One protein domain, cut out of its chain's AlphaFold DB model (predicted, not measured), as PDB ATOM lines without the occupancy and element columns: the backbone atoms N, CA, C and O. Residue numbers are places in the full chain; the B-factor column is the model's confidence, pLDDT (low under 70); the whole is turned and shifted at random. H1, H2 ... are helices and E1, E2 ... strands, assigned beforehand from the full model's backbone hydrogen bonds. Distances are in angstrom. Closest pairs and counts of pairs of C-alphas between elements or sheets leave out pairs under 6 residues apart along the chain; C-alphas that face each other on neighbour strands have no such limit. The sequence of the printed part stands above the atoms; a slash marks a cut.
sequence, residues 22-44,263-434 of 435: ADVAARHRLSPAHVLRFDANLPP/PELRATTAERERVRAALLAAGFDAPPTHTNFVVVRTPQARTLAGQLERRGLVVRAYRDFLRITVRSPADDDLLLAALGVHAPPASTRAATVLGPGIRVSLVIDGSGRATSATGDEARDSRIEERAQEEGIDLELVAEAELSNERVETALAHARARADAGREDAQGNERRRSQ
ATOM      1  N   ALA A  22      13.870  32.818 -16.993       95.25
ATOM      2  CA  ALA A  22      14.779  31.914 -16.296       95.25
ATOM      3  C   ALA A  22      14.553  31.920 -14.775       95.25
ATOM      4  O   ALA A  22      14.505  30.853 -14.167       95.25
ATOM      5  N   ASP A  23      14.342  33.095 -14.169       96.81
ATOM      6  CA  ASP A  23      14.067  33.206 -12.731       96.81
ATOM      7  C   ASP A  23      12.777  32.476 -12.343       96.81
ATOM      8  O   ASP A  23      12.747  31.751 -11.349       96.81
ATOM      9  N   VAL A  24      11.705  32.664 -13.121       97.38
ATOM     10  CA  VAL A  24      10.403  32.016 -12.889       97.38
ATOM     11  C   VAL A  24      10.515  30.504 -13.078       97.38
ATOM     12  O   VAL A  24      10.069  29.738 -12.218       97.38
ATOM     13  N   ALA A  25      11.155  30.071 -14.167       96.62
ATOM     14  CA  ALA A  25      11.379  28.661 -14.462       96.62
ATOM     15  C   ALA A  25      12.164  27.969 -13.337       96.62
ATOM     16  O   ALA A  25      11.726  26.939 -12.823       96.62
ATOM     17  N   ALA A  26      13.262  28.575 -12.878       97.44
ATOM     18  CA  ALA A  26      14.065  28.059 -11.775       97.44
ATOM     19  C   ALA A  26      13.280  28.021 -10.452       97.44
ATOM     20  O   ALA A  26      13.294  27.005  -9.752       97.44
ATOM     21  N   ARG A  27      12.546  29.095 -10.123       97.25
ATOM     22  CA  ARG A  27      11.738  29.210  -8.894       97.25
ATOM     23  C   ARG A  27      10.674  28.117  -8.785       97.25
ATOM     24  O   ARG A  27      10.412  27.634  -7.683       97.25
ATOM     25  N   HIS A  28      10.069  27.729  -9.905       97.25
ATOM     26  CA  HIS A  28       8.952  26.779  -9.942       97.25
ATOM     27  C   HIS A  28       9.285  25.422 -10.568       97.25
ATOM     28  O   HIS A  28       8.399  24.577 -10.658       97.25
ATOM     29  N   ARG A  29      10.554  25.178 -10.924       96.62
ATOM     30  CA  ARG A  29      11.026  23.940 -11.575       96.62
ATOM     31  C   ARG A  29      10.249  23.627 -12.861       96.62
ATOM     32  O   ARG A  29       9.850  22.489 -13.094       96.62
ATOM     33  N   LEU A  30      10.020  24.659 -13.666       95.88
ATOM     34  CA  LEU A  30       9.368  24.570 -14.972       95.88
ATOM     35  C   LEU A  30      10.425  24.573 -16.081       95.88
ATOM     36  O   LEU A  30      11.524  25.092 -15.887       95.88
ATOM     37  N   SER A  31      10.081  24.054 -17.263       95.12
ATOM     38  CA  SER A  31      10.875  24.352 -18.462       95.12
ATOM     39  C   SER A  31      10.740  25.848 -18.789       95.12
ATOM     40  O   SER A  31       9.619  26.367 -18.744       95.12
ATOM     41  N   PRO A  32      11.826  26.554 -19.162       95.06
ATOM     42  CA  PRO A  32      11.746  27.937 -19.635       95.06
ATOM     43  C   PRO A  32      10.747  28.134 -20.785       95.06
ATOM     44  O   PRO A  32      10.075  29.162 -20.835       95.06
ATOM     45  N   ALA A  33      10.580  27.131 -21.657       95.25
ATOM     46  CA  ALA A  33       9.617  27.170 -22.760       95.25
ATOM     47  C   ALA A  33       8.153  27.264 -22.279       95.25
ATOM     48  O   ALA A  33       7.287  27.788 -22.982       95.25
ATOM     49  N   HIS A  34       7.858  26.794 -21.063       96.25
ATOM     50  CA  HIS A  34       6.509  26.803 -20.483       96.25
ATOM     51  C   HIS A  34       6.175  28.090 -19.732       96.25
ATOM     52  O   HIS A  34       5.059  28.228 -19.237       96.25
ATOM     53  N   VAL A  35       7.105  29.044 -19.650       97.06
ATOM     54  CA  VAL A  35       6.835  30.346 -19.038       97.06
ATOM     55  C   VAL A  35       6.291  31.307 -20.099       97.06
ATOM     56  O   VAL A  35       6.998  31.725 -21.019       97.06
ATOM     57  N   LEU A  36       5.022  31.674 -19.956       96.62
ATOM     58  CA  LEU A  36       4.321  32.675 -20.753       96.62
ATOM     59  C   LEU A  36       4.211  33.978 -19.958       96.62
ATOM     60  O   LEU A  36       3.782  33.997 -18.801       96.62
ATOM     61  N   ARG A  37       4.599  35.086 -20.590       96.50
ATOM     62  CA  ARG A  37       4.642  36.403 -19.951       96.50
ATOM     63  C   ARG A  37       3.470  37.272 -20.382       96.50
ATOM     64  O   ARG A  37       3.405  37.710 -21.526       96.50
ATOM     65  N   PHE A  38       2.611  37.575 -19.418       98.00
ATOM     66  CA  PHE A  38       1.469  38.483 -19.502       98.00
ATOM     67  C   PHE A  38       1.734  39.789 -18.722       98.00
ATOM     68  O   PHE A  38       0.815  40.544 -18.401       98.00
ATOM     69  N   ASP A  39       2.986  40.082 -18.368       96.88
ATOM     70  CA  ASP A  39       3.354  41.163 -17.449       96.88
ATOM     71  C   ASP A  39       4.107  42.332 -18.110       96.88
ATOM     72  O   ASP A  39       4.380  43.331 -17.442       96.88
ATOM     73  N   ALA A  40       4.420  42.246 -19.406       94.38
ATOM     74  CA  ALA A  40       5.281  43.206 -20.109       94.38
ATOM     75  C   ALA A  40       4.550  44.124 -21.111       94.38
ATOM     76  O   ALA A  40       5.155  45.070 -21.628       94.38
ATOM     77  N   ASN A  41       3.256  43.895 -21.357       96.88
ATOM     78  CA  ASN A  41       2.459  44.612 -22.355       96.88
ATOM     79  C   ASN A  41       3.111  44.574 -23.750       96.88
ATOM     80  O   ASN A  41       3.177  45.600 -24.429       96.88
ATOM     81  N   LEU A  42       3.663  43.422 -24.131       93.12
ATOM     82  CA  LEU A  42       4.208  43.172 -25.464       93.12
ATOM     83  C   LEU A  42       3.145  42.475 -26.318       93.12
ATOM     84  O   LEU A  42       2.380  41.691 -25.754       93.12
ATOM     85  N   PRO A  43       3.108  42.721 -27.637       90.69
ATOM     86  CA  PRO A  43       2.305  41.914 -28.545       90.69
ATOM     87  C   PRO A  43       2.634  40.419 -28.424       90.69
ATOM     88  O   PRO A  43       3.769  40.071 -28.074       90.69
ATOM     89  N   PRO A  44       1.671  39.531 -28.721       86.94
ATOM     90  CA  PRO A  44       1.879  38.087 -28.642       86.94
ATOM     91  C   PRO A  44       2.938  37.561 -29.603       86.94
ATOM     92  O   PRO A  44       3.643  36.612 -29.270       86.94
ATOM     93  N   PRO A 263      -3.962  45.228 -38.738       87.69
ATOM     94  CA  PRO A 263      -4.303  43.837 -38.434       87.69
ATOM     95  C   PRO A 263      -3.999  43.451 -36.981       87.69
ATOM     96  O   PRO A 263      -4.823  42.794 -36.345       87.69
ATOM     97  N   GLU A 264      -2.854  43.893 -36.448       88.62
ATOM     98  CA  GLU A 264      -2.457  43.618 -35.063       88.62
ATOM     99  C   GLU A 264      -3.369  44.305 -34.063       88.62
ATOM    100  O   GLU A 264      -3.859  43.688 -33.120       88.62
ATOM    101  N   LEU A 265      -3.608  45.590 -34.293       93.12
ATOM    102  CA  LEU A 265      -4.450  46.418 -33.461       93.12
ATOM    103  C   LEU A 265      -5.851  45.813 -33.341       93.12
ATOM    104  O   LEU A 265      -6.357  45.656 -32.227       93.12
ATOM    105  N   ARG A 266      -6.455  45.403 -34.464       92.50
ATOM    106  CA  ARG A 266      -7.761  44.730 -34.462       92.50
ATOM    107  C   ARG A 266      -7.732  43.390 -33.743       92.50
ATOM    108  O   ARG A 266      -8.626  43.139 -32.942       92.50
ATOM    109  N   ALA A 267      -6.737  42.543 -34.017       91.38
ATOM    110  CA  ALA A 267      -6.635  41.222 -33.399       91.38
ATOM    111  C   ALA A 267      -6.502  41.330 -31.872       91.38
ATOM    112  O   ALA A 267      -7.298  40.742 -31.141       91.38
ATOM    113  N   THR A 268      -5.568  42.154 -31.396       94.44
ATOM    114  CA  THR A 268      -5.334  42.375 -29.964       94.44
ATOM    115  C   THR A 268      -6.526  43.057 -29.286       94.44
ATOM    116  O   THR A 268      -6.883  42.693 -28.168       94.44
ATOM    117  N   THR A 269      -7.204  44.000 -29.951       95.56
ATOM    118  CA  THR A 269      -8.404  44.653 -29.393       95.56
ATOM    119  C   THR A 269      -9.588  43.688 -29.301       95.56
ATOM    120  O   THR A 269     -10.265  43.649 -28.275       95.56
ATOM    121  N   ALA A 270      -9.828  42.873 -30.331       94.69
ATOM    122  CA  ALA A 270     -10.885  41.865 -30.309       94.69
ATOM    123  C   ALA A 270     -10.641  40.823 -29.208       94.69
ATOM    124  O   ALA A 270     -11.557  40.483 -28.455       94.69
ATOM    125  N   GLU A 271      -9.395  40.371 -29.065       96.25
ATOM    126  CA  GLU A 271      -9.018  39.418 -28.027       96.25
ATOM    127  C   GLU A 271      -9.123  40.023 -26.620       96.25
ATOM    128  O   GLU A 271      -9.665  39.390 -25.715       96.25
ATOM    129  N   ARG A 272      -8.728  41.290 -26.440       97.06
ATOM    130  CA  ARG A 272      -8.926  42.032 -25.185       97.06
ATOM    131  C   ARG A 272     -10.384  42.017 -24.739       97.06
ATOM    132  O   ARG A 272     -10.658  41.740 -23.569       97.06
ATOM    133  N   GLU A 273     -11.313  42.298 -25.652       96.81
ATOM    134  CA  GLU A 273     -12.742  42.280 -25.334       96.81
ATOM    135  C   GLU A 273     -13.255  40.859 -25.061       96.81
ATOM    136  O   GLU A 273     -14.063  40.679 -24.148       96.81
ATOM    137  N   ARG A 274     -12.746  39.835 -25.762       97.12
ATOM    138  CA  ARG A 274     -13.081  38.424 -25.500       97.12
ATOM    139  C   ARG A 274     -12.645  37.985 -24.099       97.12
ATOM    140  O   ARG A 274     -13.465  37.469 -23.334       97.12
ATOM    141  N   VAL A 275     -11.385  38.234 -23.741       97.75
ATOM    142  CA  VAL A 275     -10.815  37.929 -22.418       97.75
ATOM    143  C   VAL A 275     -11.585  38.664 -21.328       97.75
ATOM    144  O   VAL A 275     -11.994  38.066 -20.330       97.75
ATOM    145  N   ARG A 276     -11.842  39.961 -21.527       97.69
ATOM    146  CA  ARG A 276     -12.609  40.774 -20.581       97.69
ATOM    147  C   ARG A 276     -14.035  40.247 -20.400       97.69
ATOM    148  O   ARG A 276     -14.487  40.129 -19.262       97.69
ATOM    149  N   ALA A 277     -14.733  39.901 -21.480       97.19
ATOM    150  CA  ALA A 277     -16.084  39.347 -21.415       97.19
ATOM    151  C   ALA A 277     -16.122  38.011 -20.654       97.19
ATOM    152  O   ALA A 277     -17.007  37.809 -19.822       97.19
ATOM    153  N   ALA A 278     -15.139  37.133 -20.875       97.81
ATOM    154  CA  ALA A 278     -15.017  35.870 -20.149       97.81
ATOM    155  C   ALA A 278     -14.791  36.087 -18.641       97.81
ATOM    156  O   ALA A 278     -15.450  35.455 -17.813       97.81
ATOM    157  N   LEU A 279     -13.906  37.021 -18.273       98.06
ATOM    158  CA  LEU A 279     -13.654  37.390 -16.876       98.06
ATOM    159  C   LEU A 279     -14.920  37.930 -16.193       98.06
ATOM    160  O   LEU A 279     -15.256  37.486 -15.094       98.06
ATOM    161  N   LEU A 280     -15.650  38.835 -16.853       97.75
ATOM    162  CA  LEU A 280     -16.915  39.373 -16.340       97.75
ATOM    163  C   LEU A 280     -17.970  38.275 -16.152       97.75
ATOM    164  O   LEU A 280     -18.628  38.231 -15.113       97.75
ATOM    165  N   ALA A 281     -18.104  37.361 -17.117       97.19
ATOM    166  CA  ALA A 281     -19.046  36.244 -17.038       97.19
ATOM    167  C   ALA A 281     -18.732  35.281 -15.878       97.19
ATOM    168  O   ALA A 281     -19.640  34.698 -15.291       97.19
ATOM    169  N   ALA A 282     -17.454  35.151 -15.511       97.12
ATOM    170  CA  ALA A 282     -17.001  34.387 -14.351       97.12
ATOM    171  C   ALA A 282     -17.072  35.167 -13.019       97.12
ATOM    172  O   ALA A 282     -16.674  34.642 -11.979       97.12
ATOM    173  N   GLY A 283     -17.581  36.404 -13.029       97.25
ATOM    174  CA  GLY A 283     -17.789  37.220 -11.830       97.25
ATOM    175  C   GLY A 283     -16.573  38.030 -11.373       97.25
ATOM    176  O   GLY A 283     -16.586  38.561 -10.262       97.25
ATOM    177  N   PHE A 284     -15.525  38.149 -12.193       98.00
ATOM    178  CA  PHE A 284     -14.412  39.054 -11.902       98.00
ATOM    179  C   PHE A 284     -14.796  40.515 -12.172       98.00
ATOM    180  O   PHE A 284     -15.511  40.821 -13.125       98.00
ATOM    181  N   ASP A 285     -14.253  41.439 -11.376       98.25
ATOM    182  CA  ASP A 285     -14.339  42.876 -11.648       98.25
ATOM    183  C   ASP A 285     -13.262  43.284 -12.666       98.25
ATOM    184  O   ASP A 285     -12.097  43.494 -12.310       98.25
ATOM    185  N   ALA A 286     -13.656  43.359 -13.940       98.19
ATOM    186  CA  ALA A 286     -12.788  43.711 -15.061       98.19
ATOM    187  C   ALA A 286     -13.267  45.003 -15.765       98.19
ATOM    188  O   ALA A 286     -14.087  44.944 -16.697       98.19
ATOM    189  N   PRO A 287     -12.806  46.196 -15.329       97.88
ATOM    190  CA  PRO A 287     -13.223  47.460 -15.933       97.88
ATOM    191  C   PRO A 287     -12.851  47.550 -17.425       97.88
ATOM    192  O   PRO A 287     -11.985  46.803 -17.892       97.88
ATOM    193  N   PRO A 288     -13.505  48.443 -18.192       97.44
ATOM    194  CA  PRO A 288     -13.072  48.779 -19.545       97.44
ATOM    195  C   PRO A 288     -11.613  49.239 -19.577       97.44
ATOM    196  O   PRO A 288     -11.116  49.828 -18.619       97.44
ATOM    197  N   THR A 289     -10.946  48.984 -20.694       97.50
ATOM    198  CA  THR A 289      -9.529  49.285 -20.909       97.50
ATOM    199  C   THR A 289      -9.320  49.676 -22.368       97.50
ATOM    200  O   THR A 289      -9.964  49.120 -23.254       97.50
ATOM    201  N   HIS A 290      -8.421  50.624 -22.615       98.00
ATOM    202  CA  HIS A 290      -8.108  51.148 -23.948       98.00
ATOM    203  C   HIS A 290      -6.652  50.848 -24.343       98.00
ATOM    204  O   HIS A 290      -6.011  51.621 -25.043       98.00
ATOM    205  N   THR A 291      -6.098  49.736 -23.851       98.19
ATOM    206  CA  THR A 291      -4.695  49.318 -24.051       98.19
ATOM    207  C   THR A 291      -4.616  47.896 -24.625       98.19
ATOM    208  O   THR A 291      -5.625  47.352 -25.064       98.19
ATOM    209  N   ASN A 292      -3.439  47.261 -24.599       97.69
ATOM    210  CA  ASN A 292      -3.248  45.833 -24.898       97.69
ATOM    211  C   ASN A 292      -3.242  44.939 -23.647       97.69
ATOM    212  O   ASN A 292      -2.566  43.910 -23.603       97.69
ATOM    213  N   PHE A 293      -3.927  45.348 -22.585       98.62
ATOM    214  CA  PHE A 293      -4.054  44.559 -21.368       98.62
ATOM    215  C   PHE A 293      -5.444  44.723 -20.767       98.62
ATOM    216  O   PHE A 293      -6.087  45.755 -20.943       98.62
ATOM    217  N   VAL A 294      -5.866  43.732 -19.988       98.50
ATOM    218  CA  VAL A 294      -7.039  43.807 -19.115       98.50
ATOM    219  C   VAL A 294      -6.617  44.001 -17.660       98.50
ATOM    220  O   VAL A 294      -5.503  43.647 -17.252       98.50
ATOM    221  N   VAL A 295      -7.521  44.566 -16.866       98.44
ATOM    222  CA  VAL A 295      -7.356  44.739 -15.422       98.44
ATOM    223  C   VAL A 295      -8.372  43.865 -14.705       98.44
ATOM    224  O   VAL A 295      -9.527  43.818 -15.107       98.44
ATOM    225  N   VAL A 296      -7.952  43.196 -13.633       98.44
ATOM    226  CA  VAL A 296      -8.848  42.466 -12.725       98.44
ATOM    227  C   VAL A 296      -8.684  43.047 -11.331       98.44
ATOM    228  O   VAL A 296      -7.643  42.847 -10.705       98.44
ATOM    229  N   ARG A 297      -9.687  43.775 -10.835       98.31
ATOM    230  CA  ARG A 297      -9.676  44.344  -9.482       98.31
ATOM    231  C   ARG A 297     -10.035  43.274  -8.463       98.31
ATOM    232  O   ARG A 297     -11.060  42.608  -8.551       98.31
ATOM    233  N   THR A 298      -9.145  43.073  -7.500       97.38
ATOM    234  CA  THR A 298      -9.298  42.065  -6.455       97.38
ATOM    235  C   THR A 298      -8.274  42.286  -5.339       97.38
ATOM    236  O   THR A 298      -7.077  42.434  -5.612       97.38
ATOM    237  N   PRO A 299      -8.681  42.231  -4.058       97.19
ATOM    238  CA  PRO A 299      -7.733  42.265  -2.945       97.19
ATOM    239  C   PRO A 299      -6.833  41.015  -2.889       97.19
ATOM    240  O   PRO A 299      -5.828  41.018  -2.181       97.19
ATOM    241  N   GLN A 300      -7.147  39.956  -3.647       96.75
ATOM    242  CA  GLN A 300      -6.345  38.733  -3.761       96.75
ATOM    243  C   GLN A 300      -5.327  38.772  -4.913       96.75
ATOM    244  O   GLN A 300      -4.733  37.738  -5.224       96.75
ATOM    245  N   ALA A 301      -5.075  39.933  -5.528       97.50
ATOM    246  CA  ALA A 301      -4.219  40.065  -6.712       97.50
ATOM    247  C   ALA A 301      -2.860  39.353  -6.571       97.50
ATOM    248  O   ALA A 301      -2.505  38.514  -7.393       97.50
ATOM    249  N   ARG A 302      -2.115  39.605  -5.489       97.31
ATOM    250  CA  ARG A 302      -0.809  38.952  -5.264       97.31
ATOM    251  C   ARG A 302      -0.917  37.432  -5.109       97.31
ATOM    252  O   ARG A 302      -0.054  36.708  -5.599       97.31
ATOM    253  N   THR A 303      -1.974  36.948  -4.458       97.75
ATOM    254  CA  THR A 303      -2.216  35.510  -4.268       97.75
ATOM    255  C   THR A 303      -2.537  34.825  -5.594       97.75
ATOM    256  O   THR A 303      -1.950  33.785  -5.890       97.75
ATOM    257  N   LEU A 304      -3.414  35.420  -6.408       97.75
ATOM    258  CA  LEU A 304      -3.752  34.917  -7.742       97.75
ATOM    259  C   LEU A 304      -2.533  34.931  -8.668       97.75
ATOM    260  O   LEU A 304      -2.252  33.929  -9.318       97.75
ATOM    261  N   ALA A 305      -1.746  36.011  -8.666       98.12
ATOM    262  CA  ALA A 305      -0.512  36.072  -9.446       98.12
ATOM    263  C   ALA A 305       0.463  34.952  -9.073       98.12
ATOM    264  O   ALA A 305       0.963  34.268  -9.957       98.12
ATOM    265  N   GLY A 306       0.670  34.689  -7.777       97.75
ATOM    266  CA  GLY A 306       1.520  33.579  -7.342       97.75
ATOM    267  C   GLY A 306       0.962  32.194  -7.706       97.75
ATOM    268  O   GLY A 306       1.732  31.253  -7.888       97.75
ATOM    269  N   GLN A 307      -0.363  32.032  -7.803       97.81
ATOM    270  CA  GLN A 307      -0.992  30.796  -8.293       97.81
ATOM    271  C   GLN A 307      -0.761  30.591  -9.793       97.81
ATOM    272  O   GLN A 307      -0.442  29.475 -10.202       97.81
ATOM    273  N   LEU A 308      -0.893  31.656 -10.586       98.31
ATOM    274  CA  LEU A 308      -0.634  31.654 -12.025       98.31
ATOM    275  C   LEU A 308       0.854  31.426 -12.329       98.31
ATOM    276  O   LEU A 308       1.191  30.578 -13.153       98.31
ATOM    277  N   GLU A 309       1.748  32.090 -11.595       98.06
ATOM    278  CA  GLU A 309       3.200  31.986 -11.781       98.06
ATOM    279  C   GLU A 309       3.706  30.551 -11.559       98.06
ATOM    280  O   GLU A 309       4.527  30.057 -12.333       98.06
ATOM    281  N   ARG A 310       3.138  29.817 -10.586       97.62
ATOM    282  CA  ARG A 310       3.421  28.380 -10.376       97.62
ATOM    283  C   ARG A 310       3.072  27.497 -11.575       97.62
ATOM    284  O   ARG A 310       3.573  26.380 -11.660       97.62
ATOM    285  N   ARG A 311       2.202  27.970 -12.467       97.19
ATOM    286  CA  ARG A 311       1.809  27.299 -13.714       97.19
ATOM    287  C   ARG A 311       2.537  27.869 -14.937       97.19
ATOM    288  O   ARG A 311       2.178  27.527 -16.055       97.19
ATOM    289  N   GLY A 312       3.531  28.738 -14.734       97.44
ATOM    290  CA  GLY A 312       4.280  29.393 -15.806       97.44
ATOM    291  C   GLY A 312       3.588  30.620 -16.400       97.44
ATOM    292  O   GLY A 312       4.073  31.159 -17.384       97.44
ATOM    293  N   LEU A 313       2.481  31.091 -15.821       98.12
ATOM    294  CA  LEU A 313       1.695  32.210 -16.344       98.12
ATOM    295  C   LEU A 313       2.003  33.477 -15.537       98.12
ATOM    296  O   LEU A 313       1.509  33.665 -14.426       98.12
ATOM    297  N   VAL A 314       2.863  34.342 -16.067       98.25
ATOM    298  CA  VAL A 314       3.395  35.495 -15.325       98.25
ATOM    299  C   VAL A 314       2.550  36.734 -15.598       98.25
ATOM    300  O   VAL A 314       2.602  37.283 -16.692       98.25
ATOM    301  N   VAL A 315       1.801  37.208 -14.603       98.06
ATOM    302  CA  VAL A 315       1.001  38.448 -14.673       98.06
ATOM    303  C   VAL A 315       1.618  39.557 -13.820       98.06
ATOM    304  O   VAL A 315       2.411  39.294 -12.913       98.06
ATOM    305  N   ARG A 316       1.231  40.817 -14.054       97.31
ATOM    306  CA  ARG A 316       1.666  41.934 -13.203       97.31
ATOM    307  C   ARG A 316       0.670  42.135 -12.059       97.31
ATOM    308  O   ARG A 316      -0.489  42.463 -12.293       97.31
ATOM    309  N   ALA A 317       1.125  41.983 -10.816       96.31
ATOM    310  CA  ALA A 317       0.287  42.161  -9.629       96.31
ATOM    311  C   ALA A 317       0.540  43.490  -8.914       96.31
ATOM    312  O   ALA A 317       1.686  43.857  -8.636       96.31
ATOM    313  N   TYR A 318      -0.546  44.152  -8.534       95.06
ATOM    314  CA  TYR A 318      -0.561  45.306  -7.641       95.06
ATOM    315  C   TYR A 318      -1.229  44.919  -6.313       95.06
ATOM    316  O   TYR A 318      -1.461  43.741  -6.038       95.06
ATOM    317  N   ARG A 319      -1.471  45.895  -5.430       94.12
ATOM    318  CA  ARG A 319      -2.072  45.634  -4.111       94.12
ATOM    319  C   ARG A 319      -3.471  45.021  -4.229       94.12
ATOM    320  O   ARG A 319      -3.796  44.115  -3.476       94.12
ATOM    321  N   ASP A 320      -4.269  45.551  -5.139       95.75
ATOM    322  CA  ASP A 320      -5.720  45.375  -5.224       95.75
ATOM    323  C   ASP A 320      -6.201  45.139  -6.665       95.75
ATOM    324  O   ASP A 320      -7.398  45.201  -6.934       95.75
ATOM    325  N   PHE A 321      -5.287  44.865  -7.600       97.50
ATOM    326  CA  PHE A 321      -5.629  44.440  -8.956       97.50
ATOM    327  C   PHE A 321      -4.476  43.704  -9.653       97.50
ATOM    328  O   PHE A 321      -3.303  43.846  -9.290       97.50
ATOM    329  N   LEU A 322      -4.823  42.919 -10.669       98.00
ATOM    330  CA  LEU A 322      -3.915  42.343 -11.656       98.00
ATOM    331  C   LEU A 322      -3.980  43.159 -12.944       98.00
ATOM    332  O   LEU A 322      -5.062  43.578 -13.346       98.00
ATOM    333  N   ARG A 323      -2.840  43.318 -13.613       98.25
ATOM    334  CA  ARG A 323      -2.761  43.738 -15.013       98.25
ATOM    335  C   ARG A 323      -2.273  42.549 -15.837       98.25
ATOM    336  O   ARG A 323      -1.213  41.986 -15.542       98.25
ATOM    337  N   ILE A 324      -3.048  42.179 -16.847       98.62
ATOM    338  CA  ILE A 324      -2.844  40.982 -17.663       98.62
ATOM    339  C   ILE A 324      -2.738  41.436 -19.118       98.62
ATOM    340  O   ILE A 324      -3.715  41.902 -19.693       98.62
ATOM    341  N   THR A 325      -1.535  41.356 -19.685       98.62
ATOM    342  CA  THR A 325      -1.278  41.624 -21.113       98.62
ATOM    343  C   THR A 325      -2.088  40.655 -21.951       98.62
ATOM    344  O   THR A 325      -2.068  39.473 -21.646       98.62
ATOM    345  N   VAL A 326      -2.751  41.129 -22.994       97.69
ATOM    346  CA  VAL A 326      -3.432  40.271 -23.965       97.69
ATOM    347  C   VAL A 326      -2.388  39.624 -24.869       97.69
ATOM    348  O   VAL A 326      -1.463  40.308 -25.321       97.69
ATOM    349  N   ARG A 327      -2.497  38.315 -25.093       95.94
ATOM    350  CA  ARG A 327      -1.592  37.553 -25.954       95.94
ATOM    351  C   ARG A 327      -2.367  36.982 -27.149       95.94
ATOM    352  O   ARG A 327      -3.187  37.665 -27.751       95.94
ATOM    353  N   SER A 328      -1.989  35.784 -27.597       94.12
ATOM    354  CA  SER A 328      -2.731  35.055 -28.612       94.12
ATOM    355  C   SER A 328      -3.933  34.394 -27.939       94.12
ATOM    356  O   SER A 328      -3.814  34.000 -26.775       94.12
ATOM    357  N   PRO A 329      -5.048  34.170 -28.654       94.56
ATOM    358  CA  PRO A 329      -6.240  33.605 -28.030       94.56
ATOM    359  C   PRO A 329      -5.994  32.270 -27.320       94.56
ATOM    360  O   PRO A 329      -6.546  32.017 -26.255       94.56
ATOM    361  N   ALA A 330      -5.098  31.437 -27.858       94.62
ATOM    362  CA  ALA A 330      -4.743  30.169 -27.238       94.62
ATOM    363  C   ALA A 330      -3.853  30.319 -25.986       94.62
ATOM    364  O   ALA A 330      -3.994  29.534 -25.049       94.62
ATOM    365  N   ASP A 331      -2.964  31.320 -25.931       96.25
ATOM    366  CA  ASP A 331      -2.226  31.647 -24.703       96.25
ATOM    367  C   ASP A 331      -3.178  32.211 -23.636       96.25
ATOM    368  O   ASP A 331      -3.101  31.832 -22.464       96.25
ATOM    369  N   ASP A 332      -4.092  33.093 -24.040       97.44
ATOM    370  CA  ASP A 332      -5.087  33.703 -23.160       97.44
ATOM    371  C   ASP A 332      -6.077  32.657 -22.617       97.44
ATOM    372  O   ASP A 332      -6.416  32.690 -21.433       97.44
ATOM    373  N   ASP A 333      -6.453  31.650 -23.412       95.88
ATOM    374  CA  ASP A 333      -7.271  30.516 -22.963       95.88
ATOM    375  C   ASP A 333      -6.576  29.688 -21.869       95.88
ATOM    376  O   ASP A 333      -7.233  29.250 -20.920       95.88
ATOM    377  N   LEU A 334      -5.249  29.502 -21.938       96.12
ATOM    378  CA  LEU A 334      -4.490  28.851 -20.858       96.12
ATOM    379  C   LEU A 334      -4.561  29.668 -19.561       96.12
ATOM    380  O   LEU A 334      -4.698  29.096 -18.474       96.12
ATOM    381  N   LEU A 335      -4.486  30.997 -19.666       97.94
ATOM    382  CA  LEU A 335      -4.591  31.897 -18.521       97.94
ATOM    383  C   LEU A 335      -6.004  31.916 -17.927       97.94
ATOM    384  O   LEU A 335      -6.152  31.795 -16.707       97.94
ATOM    385  N   LEU A 336      -7.037  31.997 -18.762       97.69
ATOM    386  CA  LEU A 336      -8.434  31.946 -18.335       97.69
ATOM    387  C   LEU A 336      -8.759  30.603 -17.673       97.69
ATOM    388  O   LEU A 336      -9.256  30.582 -16.545       97.69
ATOM    389  N   ALA A 337      -8.368  29.482 -18.283       96.44
ATOM    390  CA  ALA A 337      -8.532  28.160 -17.685       96.44
ATOM    391  C   ALA A 337      -7.806  28.053 -16.335       96.44
ATOM    392  O   ALA A 337      -8.327  27.466 -15.383       96.44
ATOM    393  N   ALA A 338      -6.623  28.665 -16.204       97.06
ATOM    394  CA  ALA A 338      -5.899  28.675 -14.942       97.06
ATOM    395  C   ALA A 338      -6.609  29.478 -13.835       97.06
ATOM    396  O   ALA A 338      -6.469  29.127 -12.658       97.06
ATOM    397  N   LEU A 339      -7.398  30.488 -14.206       96.69
ATOM    398  CA  LEU A 339      -8.298  31.230 -13.320       96.69
ATOM    399  C   LEU A 339      -9.640  30.516 -13.073       96.69
ATOM    400  O   LEU A 339     -10.453  31.018 -12.301       96.69
ATOM    401  N   GLY A 340      -9.881  29.356 -13.695       96.12
ATOM    402  CA  GLY A 340     -11.172  28.664 -13.641       96.12
ATOM    403  C   GLY A 340     -12.257  29.336 -14.490       96.12
ATOM    404  O   GLY A 340     -13.441  29.135 -14.240       96.12
ATOM    405  N   VAL A 341     -11.855  30.144 -15.471       96.50
ATOM    406  CA  VAL A 341     -12.737  30.882 -16.377       96.50
ATOM    407  C   VAL A 341     -12.859  30.109 -17.685       96.50
ATOM    408  O   VAL A 341     -11.855  29.744 -18.295       96.50
ATOM    409  N   HIS A 342     -14.092  29.883 -18.136       89.69
ATOM    410  CA  HIS A 342     -14.342  29.347 -19.467       89.69
ATOM    411  C   HIS A 342     -14.535  30.500 -20.453       89.69
ATOM    412  O   HIS A 342     -15.436  31.322 -20.283       89.69
ATOM    413  N   ALA A 343     -13.679  30.562 -21.465       80.75
ATOM    414  CA  ALA A 343     -13.769  31.567 -22.507       80.75
ATOM    415  C   ALA A 343     -14.708  31.098 -23.630       80.75
ATOM    416  O   ALA A 343     -14.730  29.904 -23.943       80.75
ATOM    417  N   PRO A 344     -15.460  32.006 -24.275       81.69
ATOM    418  CA  PRO A 344     -16.075  31.679 -25.554       81.69
ATOM    419  C   PRO A 344     -14.974  31.342 -26.578       81.69
ATOM    420  O   PRO A 344     -13.871  31.890 -26.472       81.69
ATOM    421  N   PRO A 345     -15.248  30.475 -27.571       79.62
ATOM    422  CA  PRO A 345     -14.269  30.135 -28.599       79.62
ATOM    423  C   PRO A 345     -13.700  31.390 -29.265       79.62
ATOM    424  O   PRO A 345     -14.433  32.343 -29.536       79.62
ATOM    425  N   ALA A 346     -12.395  31.389 -29.527       78.88
ATOM    426  CA  ALA A 346     -11.768  32.440 -30.315       78.88
ATOM    427  C   ALA A 346     -12.291  32.418 -31.760       78.88
ATOM    428  O   ALA A 346     -12.584  31.358 -32.317       78.88
ATOM    429  N   SER A 347     -12.371  33.587 -32.396       75.81
ATOM    430  CA  SER A 347     -12.768  33.692 -33.806       75.81
ATOM    431  C   SER A 347     -11.678  33.218 -34.773       75.81
ATOM    432  O   SER A 347     -11.947  33.015 -35.958       75.81
ATOM    433  N   THR A 348     -10.441  33.074 -34.293       85.00
ATOM    434  CA  THR A 348      -9.276  32.679 -35.087       85.00
ATOM    435  C   THR A 348      -8.847  31.248 -34.780       85.00
ATOM    436  O   THR A 348      -9.003  30.741 -33.668       85.00
ATOM    437  N   ARG A 349      -8.272  30.586 -35.789       90.88
ATOM    438  CA  ARG A 349      -7.640  29.272 -35.638       90.88
ATOM    439  C   ARG A 349      -6.306  29.436 -34.930       90.88
ATOM    440  O   ARG A 349      -5.304  29.749 -35.575       90.88
ATOM    441  N   ALA A 350      -6.314  29.246 -33.619       93.88
ATOM    442  CA  ALA A 350      -5.147  29.398 -32.769       93.88
ATOM    443  C   ALA A 350      -4.915  28.150 -31.914       93.88
ATOM    444  O   ALA A 350      -5.861  27.476 -31.504       93.88
ATOM    445  N   ALA A 351      -3.653  27.854 -31.615       95.19
ATOM    446  CA  ALA A 351      -3.302  26.810 -30.662       95.19
ATOM    447  C   ALA A 351      -1.986  27.118 -29.956       95.19
ATOM    448  O   ALA A 351      -1.023  27.554 -30.584       95.19
ATOM    449  N   THR A 352      -1.946  26.775 -28.670       96.25
ATOM    450  CA  THR A 352      -0.730  26.737 -27.863       96.25
ATOM    451  C   THR A 352      -0.518  25.312 -27.376       96.25
ATOM    452  O   THR A 352      -1.347  24.739 -26.662       96.25
ATOM    453  N   VAL A 353       0.598  24.714 -27.785       96.06
ATOM    454  CA  VAL A 353       1.002  23.360 -27.403       96.06
ATOM    455  C   VAL A 353       2.239  23.431 -26.526       96.06
ATOM    456  O   VAL A 353       3.274  23.952 -26.934       96.06
ATOM    457  N   LEU A 354       2.127  22.861 -25.328       96.00
ATOM    458  CA  LEU A 354       3.232  22.663 -24.397       96.00
ATOM    459  C   LEU A 354       3.687  21.200 -24.476       96.00
ATOM    460  O   LEU A 354       2.914  20.291 -24.178       96.00
ATOM    461  N   GLY A 355       4.936  20.969 -24.876       94.50
ATOM    462  CA  GLY A 355       5.594  19.660 -24.867       94.50
ATOM    463  C   GLY A 355       6.860  19.674 -24.003       94.50
ATOM    464  O   GLY A 355       7.290  20.743 -23.576       94.50
ATOM    465  N   PRO A 356       7.502  18.528 -23.719       93.94
ATOM    466  CA  PRO A 356       8.707  18.507 -22.886       93.94
ATOM    467  C   PRO A 356       9.839  19.352 -23.498       93.94
ATOM    468  O   PRO A 356      10.400  18.967 -24.526       93.94
ATOM    469  N   GLY A 357      10.151  20.498 -22.887       94.69
ATOM    470  CA  GLY A 357      11.179  21.434 -23.356       94.69
ATOM    471  C   GLY A 357      10.794  22.293 -24.567       94.69
ATOM    472  O   GLY A 357      11.671  22.913 -25.158       94.69
ATOM    473  N   ILE A 358       9.519  22.318 -24.973       97.12
ATOM    474  CA  ILE A 358       9.062  23.061 -26.158       97.12
ATOM    475  C   ILE A 358       7.680  23.690 -25.956       97.12
ATOM    476  O   ILE A 358       6.787  23.088 -25.354       97.12
ATOM    477  N   ARG A 359       7.497  24.892 -26.502       97.31
ATOM    478  CA  ARG A 359       6.209  25.558 -26.702       97.31
ATOM    479  C   ARG A 359       6.082  25.983 -28.157       97.31
ATOM    480  O   ARG A 359       7.018  26.550 -28.714       97.31
ATOM    481  N   VAL A 360       4.903  25.755 -28.723       97.75
ATOM    482  CA  VAL A 360       4.483  26.302 -30.015       97.75
ATOM    483  C   VAL A 360       3.162  27.032 -29.803       97.75
ATOM    484  O   VAL A 360       2.178  26.383 -29.451       97.75
ATOM    485  N   SER A 361       3.146  28.345 -30.015       96.94
ATOM    486  CA  SER A 361       1.932  29.167 -30.067       96.94
ATOM    487  C   SER A 361       1.761  29.665 -31.500       96.94
ATOM    488  O   SER A 361       2.693  30.255 -32.044       96.94
ATOM    489  N   LEU A 362       0.613  29.416 -32.138       96.12
ATOM    490  CA  LEU A 362       0.382  29.836 -33.526       96.12
ATOM    491  C   LEU A 362      -1.043  30.319 -33.811       96.12
ATOM    492  O   LEU A 362      -1.980  29.948 -33.101       96.12
ATOM    493  N   VAL A 363      -1.188  31.104 -34.882       95.12
ATOM    494  CA  VAL A 363      -2.459  31.512 -35.506       95.12
ATOM    495  C   VAL A 363      -2.360  31.294 -37.018       95.12
ATOM    496  O   VAL A 363      -1.504  31.892 -37.664       95.12
ATOM    497  N   ILE A 364      -3.221  30.438 -37.585       91.06
ATOM    498  CA  ILE A 364      -3.093  29.969 -38.982       91.06
ATOM    499  C   ILE A 364      -3.413  31.054 -40.018       91.06
ATOM    500  O   ILE A 364      -2.735  31.145 -41.031       91.06
ATOM    501  N   ASP A 365      -4.421  31.884 -39.760       85.56
ATOM    502  CA  ASP A 365      -4.833  32.987 -40.646       85.56
ATOM    503  C   ASP A 365      -4.271  34.324 -40.138       85.56
ATOM    504  O   ASP A 365      -4.993  35.309 -39.978       85.56
ATOM    505  N   GLY A 366      -2.997  34.303 -39.756       87.00
ATOM    506  CA  GLY A 366      -2.298  35.443 -39.190       87.00
ATOM    507  C   GLY A 366      -1.774  36.404 -40.255       87.00
ATOM    508  O   GLY A 366      -2.259  36.503 -41.381       87.00
ATOM    509  N   SER A 367      -0.740  37.134 -39.868       86.81
ATOM    510  CA  SER A 367      -0.025  38.067 -40.734       86.81
ATOM    511  C   SER A 367       1.370  37.568 -41.098       86.81
ATOM    512  O   SER A 367       2.115  38.312 -41.722       86.81
ATOM    513  N   GLY A 368       1.757  36.344 -40.726       89.50
ATOM    514  CA  GLY A 368       3.108  35.819 -40.947       89.50
ATOM    515  C   GLY A 368       4.148  36.341 -39.946       89.50
ATOM    516  O   GLY A 368       5.319  36.477 -40.288       89.50
ATOM    517  N   ARG A 369       3.754  36.724 -38.731       90.69
ATOM    518  CA  ARG A 369       4.687  37.155 -37.677       90.69
ATOM    519  C   ARG A 369       5.273  35.962 -36.964       90.69
ATOM    520  O   ARG A 369       4.600  35.355 -36.140       90.69
ATOM    521  N   ALA A 370       6.528  35.650 -37.244       92.44
ATOM    522  CA  ALA A 370       7.151  34.446 -36.733       92.44
ATOM    523  C   ALA A 370       8.408  34.746 -35.921       92.44
ATOM    524  O   ALA A 370       9.225  35.579 -36.309       92.44
ATOM    525  N   THR A 371       8.559  34.021 -34.815       93.19
ATOM    526  CA  THR A 371       9.825  33.854 -34.099       93.19
ATOM    527  C   THR A 371      10.016  32.401 -33.723       93.19
ATOM    528  O   THR A 371       9.088  31.751 -33.235       93.19
ATOM    529  N   SER A 372      11.235  31.917 -33.906       94.44
ATOM    530  CA  SER A 372      11.675  30.600 -33.485       94.44
ATOM    531  C   SER A 372      12.963  30.739 -32.683       94.44
ATOM    532  O   SER A 372      13.938  31.332 -33.130       94.44
ATOM    533  N   ALA A 373      12.957  30.212 -31.464       94.69
ATOM    534  CA  ALA A 373      14.111  30.178 -30.581       94.69
ATOM    535  C   ALA A 373      14.382  28.726 -30.201       94.69
ATOM    536  O   ALA A 373      13.931  28.250 -29.157       94.69
ATOM    537  N   THR A 374      15.090  28.013 -31.076       93.94
ATOM    538  CA  THR A 374      15.412  26.594 -30.879       93.94
ATOM    539  C   THR A 374      16.888  26.341 -30.597       93.94
ATOM    540  O   THR A 374      17.279  25.192 -30.416       93.94
ATOM    541  N   GLY A 375      17.722  27.384 -30.613       91.88
ATOM    542  CA  GLY A 375      19.175  27.266 -30.473       91.88
ATOM    543  C   GLY A 375      19.907  26.853 -31.758       91.88
ATOM    544  O   GLY A 375      21.125  26.704 -31.721       91.88
ATOM    545  N   ASP A 376      19.196  26.700 -32.881       93.56
ATOM    546  CA  ASP A 376      19.750  26.441 -34.217       93.56
ATOM    547  C   ASP A 376      19.224  27.506 -35.188       93.56
ATOM    548  O   ASP A 376      18.081  27.444 -35.641       93.56
ATOM    549  N   GLU A 377      20.082  28.469 -35.531       91.69
ATOM    550  CA  GLU A 377      19.743  29.618 -36.381       91.69
ATOM    551  C   GLU A 377      19.241  29.209 -37.773       91.69
ATOM    552  O   GLU A 377      18.338  29.838 -38.330       91.69
ATOM    553  N   ALA A 378      19.791  28.135 -38.349       92.50
ATOM    554  CA  ALA A 378      19.390  27.676 -39.672       92.50
ATOM    555  C   ALA A 378      17.999  27.034 -39.630       92.50
ATOM    556  O   ALA A 378      17.214  27.194 -40.565       92.50
ATOM    557  N   ARG A 379      17.692  26.286 -38.565       94.12
ATOM    558  CA  ARG A 379      16.341  25.770 -38.314       94.12
ATOM    559  C   ARG A 379      15.358  26.903 -38.048       94.12
ATOM    560  O   ARG A 379      14.297  26.905 -38.668       94.12
ATOM    561  N   ASP A 380      15.724  27.846 -37.188       94.69
ATOM    562  CA  ASP A 380      14.877  28.976 -36.805       94.69
ATOM    563  C   ASP A 380      14.496  29.811 -38.036       94.69
ATOM    564  O   ASP A 380      13.311  30.014 -38.292       94.69
ATOM    565  N   SER A 381      15.475  30.138 -38.888       92.88
ATOM    566  CA  SER A 381      15.244  30.880 -40.134       92.88
ATOM    567  C   SER A 381      14.257  30.168 -41.069       92.88
ATOM    568  O   SER A 381      13.319  30.787 -41.561       92.88
ATOM    569  N   ARG A 382      14.404  28.849 -41.275       95.00
ATOM    570  CA  ARG A 382      13.484  28.076 -42.136       95.00
ATOM    571  C   ARG A 382      12.059  28.026 -41.585       95.00
ATOM    572  O   ARG A 382      11.103  28.045 -42.356       95.00
ATOM    573  N   ILE A 383      11.912  27.900 -40.266       95.69
ATOM    574  CA  ILE A 383      10.600  27.874 -39.606       95.69
ATOM    575  C   ILE A 383       9.913  29.233 -39.764       95.69
ATOM    576  O   ILE A 383       8.730  29.279 -40.105       95.69
ATOM    577  N   GLU A 384      10.652  30.320 -39.545       94.19
ATOM    578  CA  GLU A 384      10.146  31.686 -39.667       94.19
ATOM    579  C   GLU A 384       9.771  32.042 -41.109       94.19
ATOM    580  O   GLU A 384       8.692  32.589 -41.330       94.19
ATOM    581  N   GLU A 385      10.604  31.682 -42.091       93.06
ATOM    582  CA  GLU A 385      10.320  31.867 -43.522       93.06
ATOM    583  C   GLU A 385       9.052  31.110 -43.941       93.06
ATOM    584  O   GLU A 385       8.147  31.707 -44.524       93.06
ATOM    585  N   ARG A 386       8.919  29.829 -43.563       94.75
ATOM    586  CA  ARG A 386       7.714  29.033 -43.853       94.75
ATOM    587  C   ARG A 386       6.459  29.652 -43.237       94.75
ATOM    588  O   ARG A 386       5.433  29.755 -43.901       94.75
ATOM    589  N   ALA A 387       6.527  30.081 -41.976       94.25
ATOM    590  CA  ALA A 387       5.398  30.729 -41.314       94.25
ATOM    591  C   ALA A 387       5.022  32.058 -41.997       94.25
ATOM    592  O   ALA A 387       3.840  32.337 -42.186       94.25
ATOM    593  N   GLN A 388       6.009  32.844 -42.436       91.50
ATOM    594  CA  GLN A 388       5.783  34.072 -43.204       91.50
ATOM    595  C   GLN A 388       5.109  33.812 -44.556       91.50
ATOM    596  O   GLN A 388       4.181  34.543 -44.910       91.50
ATOM    597  N   GLU A 389       5.556  32.796 -45.299       93.12
ATOM    598  CA  GLU A 389       4.992  32.396 -46.597       93.12
ATOM    599  C   GLU A 389       3.561  31.860 -46.472       93.12
ATOM    600  O   GLU A 389       2.706  32.171 -47.300       93.12
ATOM    601  N   GLU A 390       3.285  31.096 -45.414       93.50
ATOM    602  CA  GLU A 390       1.955  30.549 -45.126       93.50
ATOM    603  C   GLU A 390       1.007  31.569 -44.468       93.50
ATOM    604  O   GLU A 390      -0.181  31.287 -44.323       93.50
ATOM    605  N   GLY A 391       1.504  32.746 -44.065       92.56
ATOM    606  CA  GLY A 391       0.714  33.752 -43.348       92.56
ATOM    607  C   GLY A 391       0.404  33.377 -41.893       92.56
ATOM    608  O   GLY A 391      -0.535  33.901 -41.308       92.56
ATOM    609  N   ILE A 392       1.194  32.496 -41.283       93.81
ATOM    610  CA  ILE A 392       1.003  32.017 -39.913       93.81
ATOM    611  C   ILE A 392       1.735  32.939 -38.934       93.81
ATOM    612  O   ILE A 392       2.942  33.150 -39.051       93.81
ATOM    613  N   ASP A 393       1.026  33.453 -37.928       95.00
ATOM    614  CA  ASP A 393       1.699  34.051 -36.773       95.00
ATOM    615  C   ASP A 393       2.185  32.927 -35.843       95.00
ATOM    616  O   ASP A 393       1.421  32.012 -35.535       95.00
ATOM    617  N   LEU A 394       3.448  32.963 -35.418       95.88
ATOM    618  CA  LEU A 394       4.137  31.878 -34.723       95.88
ATOM    619  C   LEU A 394       5.099  32.404 -33.649       95.88
ATOM    620  O   LEU A 394       5.962  33.244 -33.901       95.88
ATOM    621  N   GLU A 395       5.021  31.819 -32.460       96.31
ATOM    622  CA  GLU A 395       6.066  31.882 -31.443       96.31
ATOM    623  C   GLU A 395       6.451  30.451 -31.054       96.31
ATOM    624  O   GLU A 395       5.650  29.699 -30.488       96.31
ATOM    625  N   LEU A 396       7.688  30.066 -31.362       96.69
ATOM    626  CA  LEU A 396       8.250  28.774 -30.999       96.69
ATOM    627  C   LEU A 396       9.435  28.970 -30.060       96.69
ATOM    628  O   LEU A 396      10.405  29.647 -30.390       96.69
ATOM    629  N   VAL A 397       9.375  28.330 -28.896       96.31
ATOM    630  CA  VAL A 397      10.476  28.299 -27.928       96.31
ATOM    631  C   VAL A 397      10.807  26.848 -27.629       96.31
ATOM    632  O   VAL A 397       9.938  26.101 -27.184       96.31
ATOM    633  N   ALA A 398      12.053  26.443 -27.856       95.75
ATOM    634  CA  ALA A 398      12.520  25.088 -27.600       95.75
ATOM    635  C   ALA A 398      13.890  25.102 -26.911       95.75
ATOM    636  O   ALA A 398      14.728  25.961 -27.174       95.75
ATOM    637  N   GLU A 399      14.134  24.137 -26.027       92.88
ATOM    638  CA  GLU A 399      15.471  23.917 -25.475       92.88
ATOM    639  C   GLU A 399      16.440  23.488 -26.596       92.88
ATOM    640  O   GLU A 399      16.073  22.741 -27.505       92.88
ATOM    641  N   ALA A 400      17.689  23.956 -26.526       87.88
ATOM    642  CA  ALA A 400      18.658  23.819 -27.620       87.88
ATOM    643  C   ALA A 400      18.955  22.359 -28.024       87.88
ATOM    644  O   ALA A 400      19.271  22.076 -29.176       87.88
ATOM    645  N   GLU A 401      18.806  21.424 -27.086       89.94
ATOM    646  CA  GLU A 401      19.086  19.992 -27.254       89.94
ATOM    647  C   GLU A 401      17.964  19.228 -28.001       89.94
ATOM    648  O   GLU A 401      18.093  18.029 -28.260       89.94
ATOM    649  N   LEU A 402      16.827  19.860 -28.337       92.88
ATOM    650  CA  LEU A 402      15.734  19.164 -29.030       92.88
ATOM    651  C   LEU A 402      16.072  18.826 -30.492       92.88
ATOM    652  O   LEU A 402      16.486  19.678 -31.283       92.88
ATOM    653  N   SER A 403      15.780  17.578 -30.880       93.50
ATOM    654  CA  SER A 403      15.919  17.109 -32.262       93.50
ATOM    655  C   SER A 403      14.913  17.772 -33.210       93.50
ATOM    656  O   SER A 403      13.799  18.124 -32.820       93.50
ATOM    657  N   ASN A 404      15.281  17.870 -34.491       93.06
ATOM    658  CA  ASN A 404      14.415  18.431 -35.537       93.06
ATOM    659  C   ASN A 404      13.075  17.696 -35.645       93.06
ATOM    660  O   ASN A 404      12.038  18.335 -35.768       93.06
ATOM    661  N   GLU A 405      13.080  16.367 -35.528       95.06
ATOM    662  CA  GLU A 405      11.860  15.554 -35.554       95.06
ATOM    663  C   GLU A 405      10.876  15.958 -34.447       95.06
ATOM    664  O   GLU A 405       9.676  16.084 -34.696       95.06
ATOM    665  N   ARG A 406      11.372  16.220 -33.229       95.25
ATOM    666  CA  ARG A 406      10.524  16.652 -32.109       95.25
ATOM    667  C   ARG A 406       9.955  18.051 -32.331       95.25
ATOM    668  O   ARG A 406       8.799  18.282 -31.982       95.25
ATOM    669  N   VAL A 407      10.742  18.959 -32.911       96.31
ATOM    670  CA  VAL A 407      10.296  20.318 -33.259       96.31
ATOM    671  C   VAL A 407       9.203  20.272 -34.331       96.31
ATOM    672  O   VAL A 407       8.124  20.820 -34.120       96.31
ATOM    673  N   GLU A 408       9.422  19.548 -35.432       96.12
ATOM    674  CA  GLU A 408       8.424  19.412 -36.505       96.12
ATOM    675  C   GLU A 408       7.159  18.683 -36.027       96.12
ATOM    676  O   GLU A 408       6.048  19.077 -36.379       96.12
ATOM    677  N   THR A 409       7.291  17.676 -35.156       96.81
ATOM    678  CA  THR A 409       6.135  16.999 -34.543       96.81
ATOM    679  C   THR A 409       5.303  17.967 -33.699       96.81
ATOM    680  O   THR A 409       4.073  17.950 -33.769       96.81
ATOM    681  N   ALA A 410       5.947  18.833 -32.909       96.88
ATOM    682  CA  ALA A 410       5.248  19.831 -32.102       96.88
ATOM    683  C   ALA A 410       4.530  20.875 -32.973       96.88
ATOM    684  O   ALA A 410       3.383  21.216 -32.686       96.88
ATOM    685  N   LEU A 411       5.170  21.328 -34.058       96.94
ATOM    686  CA  LEU A 411       4.574  22.231 -35.047       96.94
ATOM    687  C   LEU A 411       3.349  21.605 -35.727       96.94
ATOM    688  O   LEU A 411       2.280  22.216 -35.753       96.94
ATOM    689  N   ALA A 412       3.469  20.368 -36.214       96.25
ATOM    690  CA  ALA A 412       2.364  19.639 -36.835       96.25
ATOM    691  C   ALA A 412       1.194  19.433 -35.860       96.25
ATOM    692  O   ALA A 412       0.033  19.624 -36.224       96.25
ATOM    693  N   HIS A 413       1.494  19.101 -34.601       96.44
ATOM    694  CA  HIS A 413       0.482  18.949 -33.560       96.44
ATOM    695  C   HIS A 413      -0.228  20.274 -33.245       96.44
ATOM    696  O   HIS A 413      -1.456  20.295 -33.145       96.44
ATOM    697  N   ALA A 414       0.507  21.383 -33.126       96.00
ATOM    698  CA  ALA A 414      -0.089  22.700 -32.914       96.00
ATOM    699  C   ALA A 414      -1.008  23.098 -34.078       96.00
ATOM    700  O   ALA A 414      -2.131  23.543 -33.843       96.00
ATOM    701  N   ARG A 415      -0.586  22.843 -35.321       95.19
ATOM    702  CA  ARG A 415      -1.391  23.107 -36.521       95.19
ATOM    703  C   ARG A 415      -2.685  22.295 -36.534       95.19
ATOM    704  O   ARG A 415      -3.759  22.868 -36.675       95.19
ATOM    705  N   ALA A 416      -2.597  20.988 -36.280       94.12
ATOM    706  CA  ALA A 416      -3.772  20.120 -36.206       94.12
ATOM    707  C   ALA A 416      -4.764  20.562 -35.112       94.12
ATOM    708  O   ALA A 416      -5.975  20.537 -35.326       94.12
ATOM    709  N   ARG A 417      -4.267  21.013 -33.949       92.75
ATOM    710  CA  ARG A 417      -5.123  21.543 -32.874       92.75
ATOM    711  C   ARG A 417      -5.791  22.866 -33.240       92.75
ATOM    712  O   ARG A 417      -6.953  23.052 -32.891       92.75
ATOM    713  N   ALA A 418      -5.081  23.760 -33.926       91.88
ATOM    714  CA  ALA A 418      -5.640  25.035 -34.372       91.88
ATOM    715  C   ALA A 418      -6.770  24.832 -35.394       91.88
ATOM    716  O   ALA A 418      -7.774  25.542 -35.350       91.88
ATOM    717  N   ASP A 419      -6.632  23.837 -36.274       87.69
ATOM    718  CA  ASP A 419      -7.666  23.477 -37.247       87.69
ATOM    719  C   ASP A 419      -8.900  22.847 -36.575       87.69
ATOM    720  O   ASP A 419     -10.027  23.261 -36.857       87.69
ATOM    721  N   ALA A 420      -8.699  21.928 -35.623       83.44
ATOM    722  CA  ALA A 420      -9.791  21.265 -34.904       83.44
ATOM    723  C   ALA A 420     -10.638  22.233 -34.053       83.44
ATOM    724  O   ALA A 420     -11.861  22.106 -34.004       83.44
ATOM    725  N   GLY A 421     -10.019  23.246 -33.430       71.12
ATOM    726  CA  GLY A 421     -10.729  24.216 -32.581       71.12
ATOM    727  C   GLY A 421     -11.846  24.991 -33.299       71.12
ATOM    728  O   GLY A 421     -12.802  25.436 -32.663       71.12
ATOM    729  N   ARG A 422     -11.776  25.115 -34.633       62.50
ATOM    730  CA  ARG A 422     -12.811  25.772 -35.450       62.50
ATOM    731  C   ARG A 422     -14.022  24.878 -35.716       62.50
ATOM    732  O   ARG A 422     -15.138  25.392 -35.799       62.50
ATOM    733  N   GLU A 423     -13.821  23.570 -35.858       58.06
ATOM    734  CA  GLU A 423     -14.907  22.616 -36.123       58.06
ATOM    735  C   GLU A 423     -15.852  22.512 -34.916       58.06
ATOM    736  O   GLU A 423     -17.076  22.544 -35.083       58.06
ATOM    737  N   ASP A 424     -15.297  22.528 -33.702       55.88
ATOM    738  CA  ASP A 424     -16.064  22.525 -32.450       55.88
ATOM    739  C   ASP A 424     -16.860  23.829 -32.243       55.88
ATOM    740  O   ASP A 424     -18.019  23.801 -31.810       55.88
ATOM    741  N   ALA A 425     -16.282  24.983 -32.605       54.03
ATOM    742  CA  ALA A 425     -16.956  26.281 -32.523       54.03
ATOM    743  C   ALA A 425     -18.146  26.376 -33.501       54.03
ATOM    744  O   ALA A 425     -19.256  26.737 -33.101       54.03
ATOM    745  N   GLN A 426     -17.956  25.962 -34.760       51.25
ATOM    746  CA  GLN A 426     -19.015  25.962 -35.780       51.25
ATOM    747  C   GLN A 426     -20.109  24.920 -35.504       51.25
ATOM    748  O   GLN A 426     -21.282  25.151 -35.815       51.25
ATOM    749  N   GLY A 427     -19.754  23.776 -34.911       46.97
ATOM    750  CA  GLY A 427     -20.711  22.760 -34.478       46.97
ATOM    751  C   GLY A 427     -21.632  23.252 -33.356       46.97
ATOM    752  O   GLY A 427     -22.830  22.958 -33.373       46.97
ATOM    753  N   ASN A 428     -21.104  24.043 -32.417       50.16
ATOM    754  CA  ASN A 428     -21.880  24.623 -31.318       50.16
ATOM    755  C   ASN A 428     -22.783  25.787 -31.757       50.16
ATOM    756  O   ASN A 428     -23.919  25.874 -31.289       50.16
ATOM    757  N   GLU A 429     -22.343  26.645 -32.682       45.50
ATOM    758  CA  GLU A 429     -23.190  27.713 -33.247       45.50
ATOM    759  C   GLU A 429     -24.372  27.165 -34.063       45.50
ATOM    760  O   GLU A 429     -25.490  27.678 -33.972       45.50
ATOM    761  N   ARG A 430     -24.170  26.071 -34.812       48.19
ATOM    762  CA  ARG A 430     -25.256  25.402 -35.553       48.19
ATOM    763  C   ARG A 430     -26.290  24.743 -34.643       48.19
ATOM    764  O   ARG A 430     -27.457  24.704 -35.005       48.19
ATOM    765  N   ARG A 431     -25.887  24.245 -33.469       49.34
ATOM    766  CA  ARG A 431     -26.825  23.687 -32.478       49.34
ATOM    767  C   ARG A 431     -27.623  24.780 -31.769       49.34
ATOM    768  O   ARG A 431     -28.821  24.629 -31.605       49.34
ATOM    769  N   ARG A 432     -26.997  25.916 -31.441       49.41
ATOM    770  CA  ARG A 432     -27.669  27.064 -30.796       49.41
ATOM    771  C   ARG A 432     -28.605  27.867 -31.705       49.41
ATOM    772  O   ARG A 432     -29.345  28.694 -31.199       49.41
ATOM    773  N   SER A 433     -28.533  27.683 -33.022       47.09
ATOM    774  CA  SER A 433     -29.433  28.322 -33.998       47.09
ATOM    775  C   SER A 433     -30.598  27.418 -34.426       47.09
ATOM    776  O   SER A 433     -31.415  27.826 -35.250       47.09
ATOM    777  N   GLN A 434     -30.660  26.194 -33.889       46.12
ATOM    778  CA  GLN A 434     -31.732  25.218 -34.114       46.12
ATOM    779  C   GLN A 434     -32.626  25.006 -32.877       46.12
ATOM    780  O   GLN A 434     -33.647  24.328 -33.005       46.12
TER     781      GLN A 434
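This is residues 22 to 44 and 263 to 434 of the 435 residues of the protein "Histidinol-phosphate aminotransferase family protein" of Actinobacteria bacterium (UniProt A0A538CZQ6). Two lobes meet at H4, which sits between their sheets: a flat sheet of E5, E6, E8 and E7 with H5 and the long H6 over its other face, and a curled sheet of E1, E3, E4 and E2 with H2 and H3 over one face. Residues 429 to 434 stick out at the end of H6. The printed part has 195 residues, with six named helices and eight named strands in the order H1 E1 H2 E2 H3 E3 E4 H4 E5 E6 E7 H5 E8 H6. Both sheets are mixed, and so is the class, helices and strands. The whole is compact, with a radius of gyration of the C-alphas of 16.9 A and spans of 49 by 47 by 26 A.

Find C-alpha 350 at (-5.147, 29.398, -32.769), where E5 (350 to 355) begins; E6 (358 to 363), E7 (370 to 373) and E8 (393 to 398) complete its sheet. H5 (377 to 390) spans 19.8 A, and H6 (404 to 432) runs 43.2 A to C-alpha 432 at (-27.669, 27.064, -30.796). Then look for E1 (36 to 38), E2 (293 to 297), E3 (313 to 317) and E4 (321 to 325), and for H1 (22 to 28), H2 (263 to 281, 27.1 A), H3 (301 to 309) and H4 (329 to 338).

Start at the sheet E5 E6 E8 E7, three layers with H5 and H6 on one face and H4 on the other. In the hairpin E5 and E6, N 353 and O 360 are 2.8 A apart; antiparallel E6 and E8 have N 361 and O 395 at 2.9 A; parallel E8 and E7 have N 373 and O 396 at 2.8 A. E7, H5, E8 form a strand-helix-strand unit, parallel neighbours joined through a helix, with a left-handed crossover. H6 is slantwise to E5, at 42 degrees on the local plane; their closest C-alphas, Ala 350 and Ala 418, are 4.7 A apart. H4 comes closest to E5 at C-alphas 330 and 351, 5.0 A. H4 is also on the sheet E1 E3 E4 E2, over E1 and E3, at a height over the sheet of 10.1 A. There N 38 and O 314 are 2.7 A apart in parallel E1 and E3, N 323 and O 316 2.8 A in the hairpin E3 and E4, and N 294 and O 324 2.8 A in antiparallel E4 and E2. H2 and H3 are on one face, two layers; E2, H3, E3 is a split unit, with E4 between its strands and a right-handed crossover. H2 and H4 touch, with the C-alphas of Glu 271 and Pro 329 6.4 A apart. H1 is close to H3 but not clearly touching, with C-alphas 24 and 309 at 7.3 A. Each O i to N i+4 pair is within hydrogen-bond range in H1 to H5; in H6, 22 of 25 are.

The farthest C-alphas, Glu 377 and Gln 434, are 51.7 A apart. Residues 45 to 262 are not printed; C-alphas 44 and 263 are 12.9 A apart across the cut. The links H2 to E2 and H4 to E5 are long. The model's pLDDT is under 70 at residues 422 to 434.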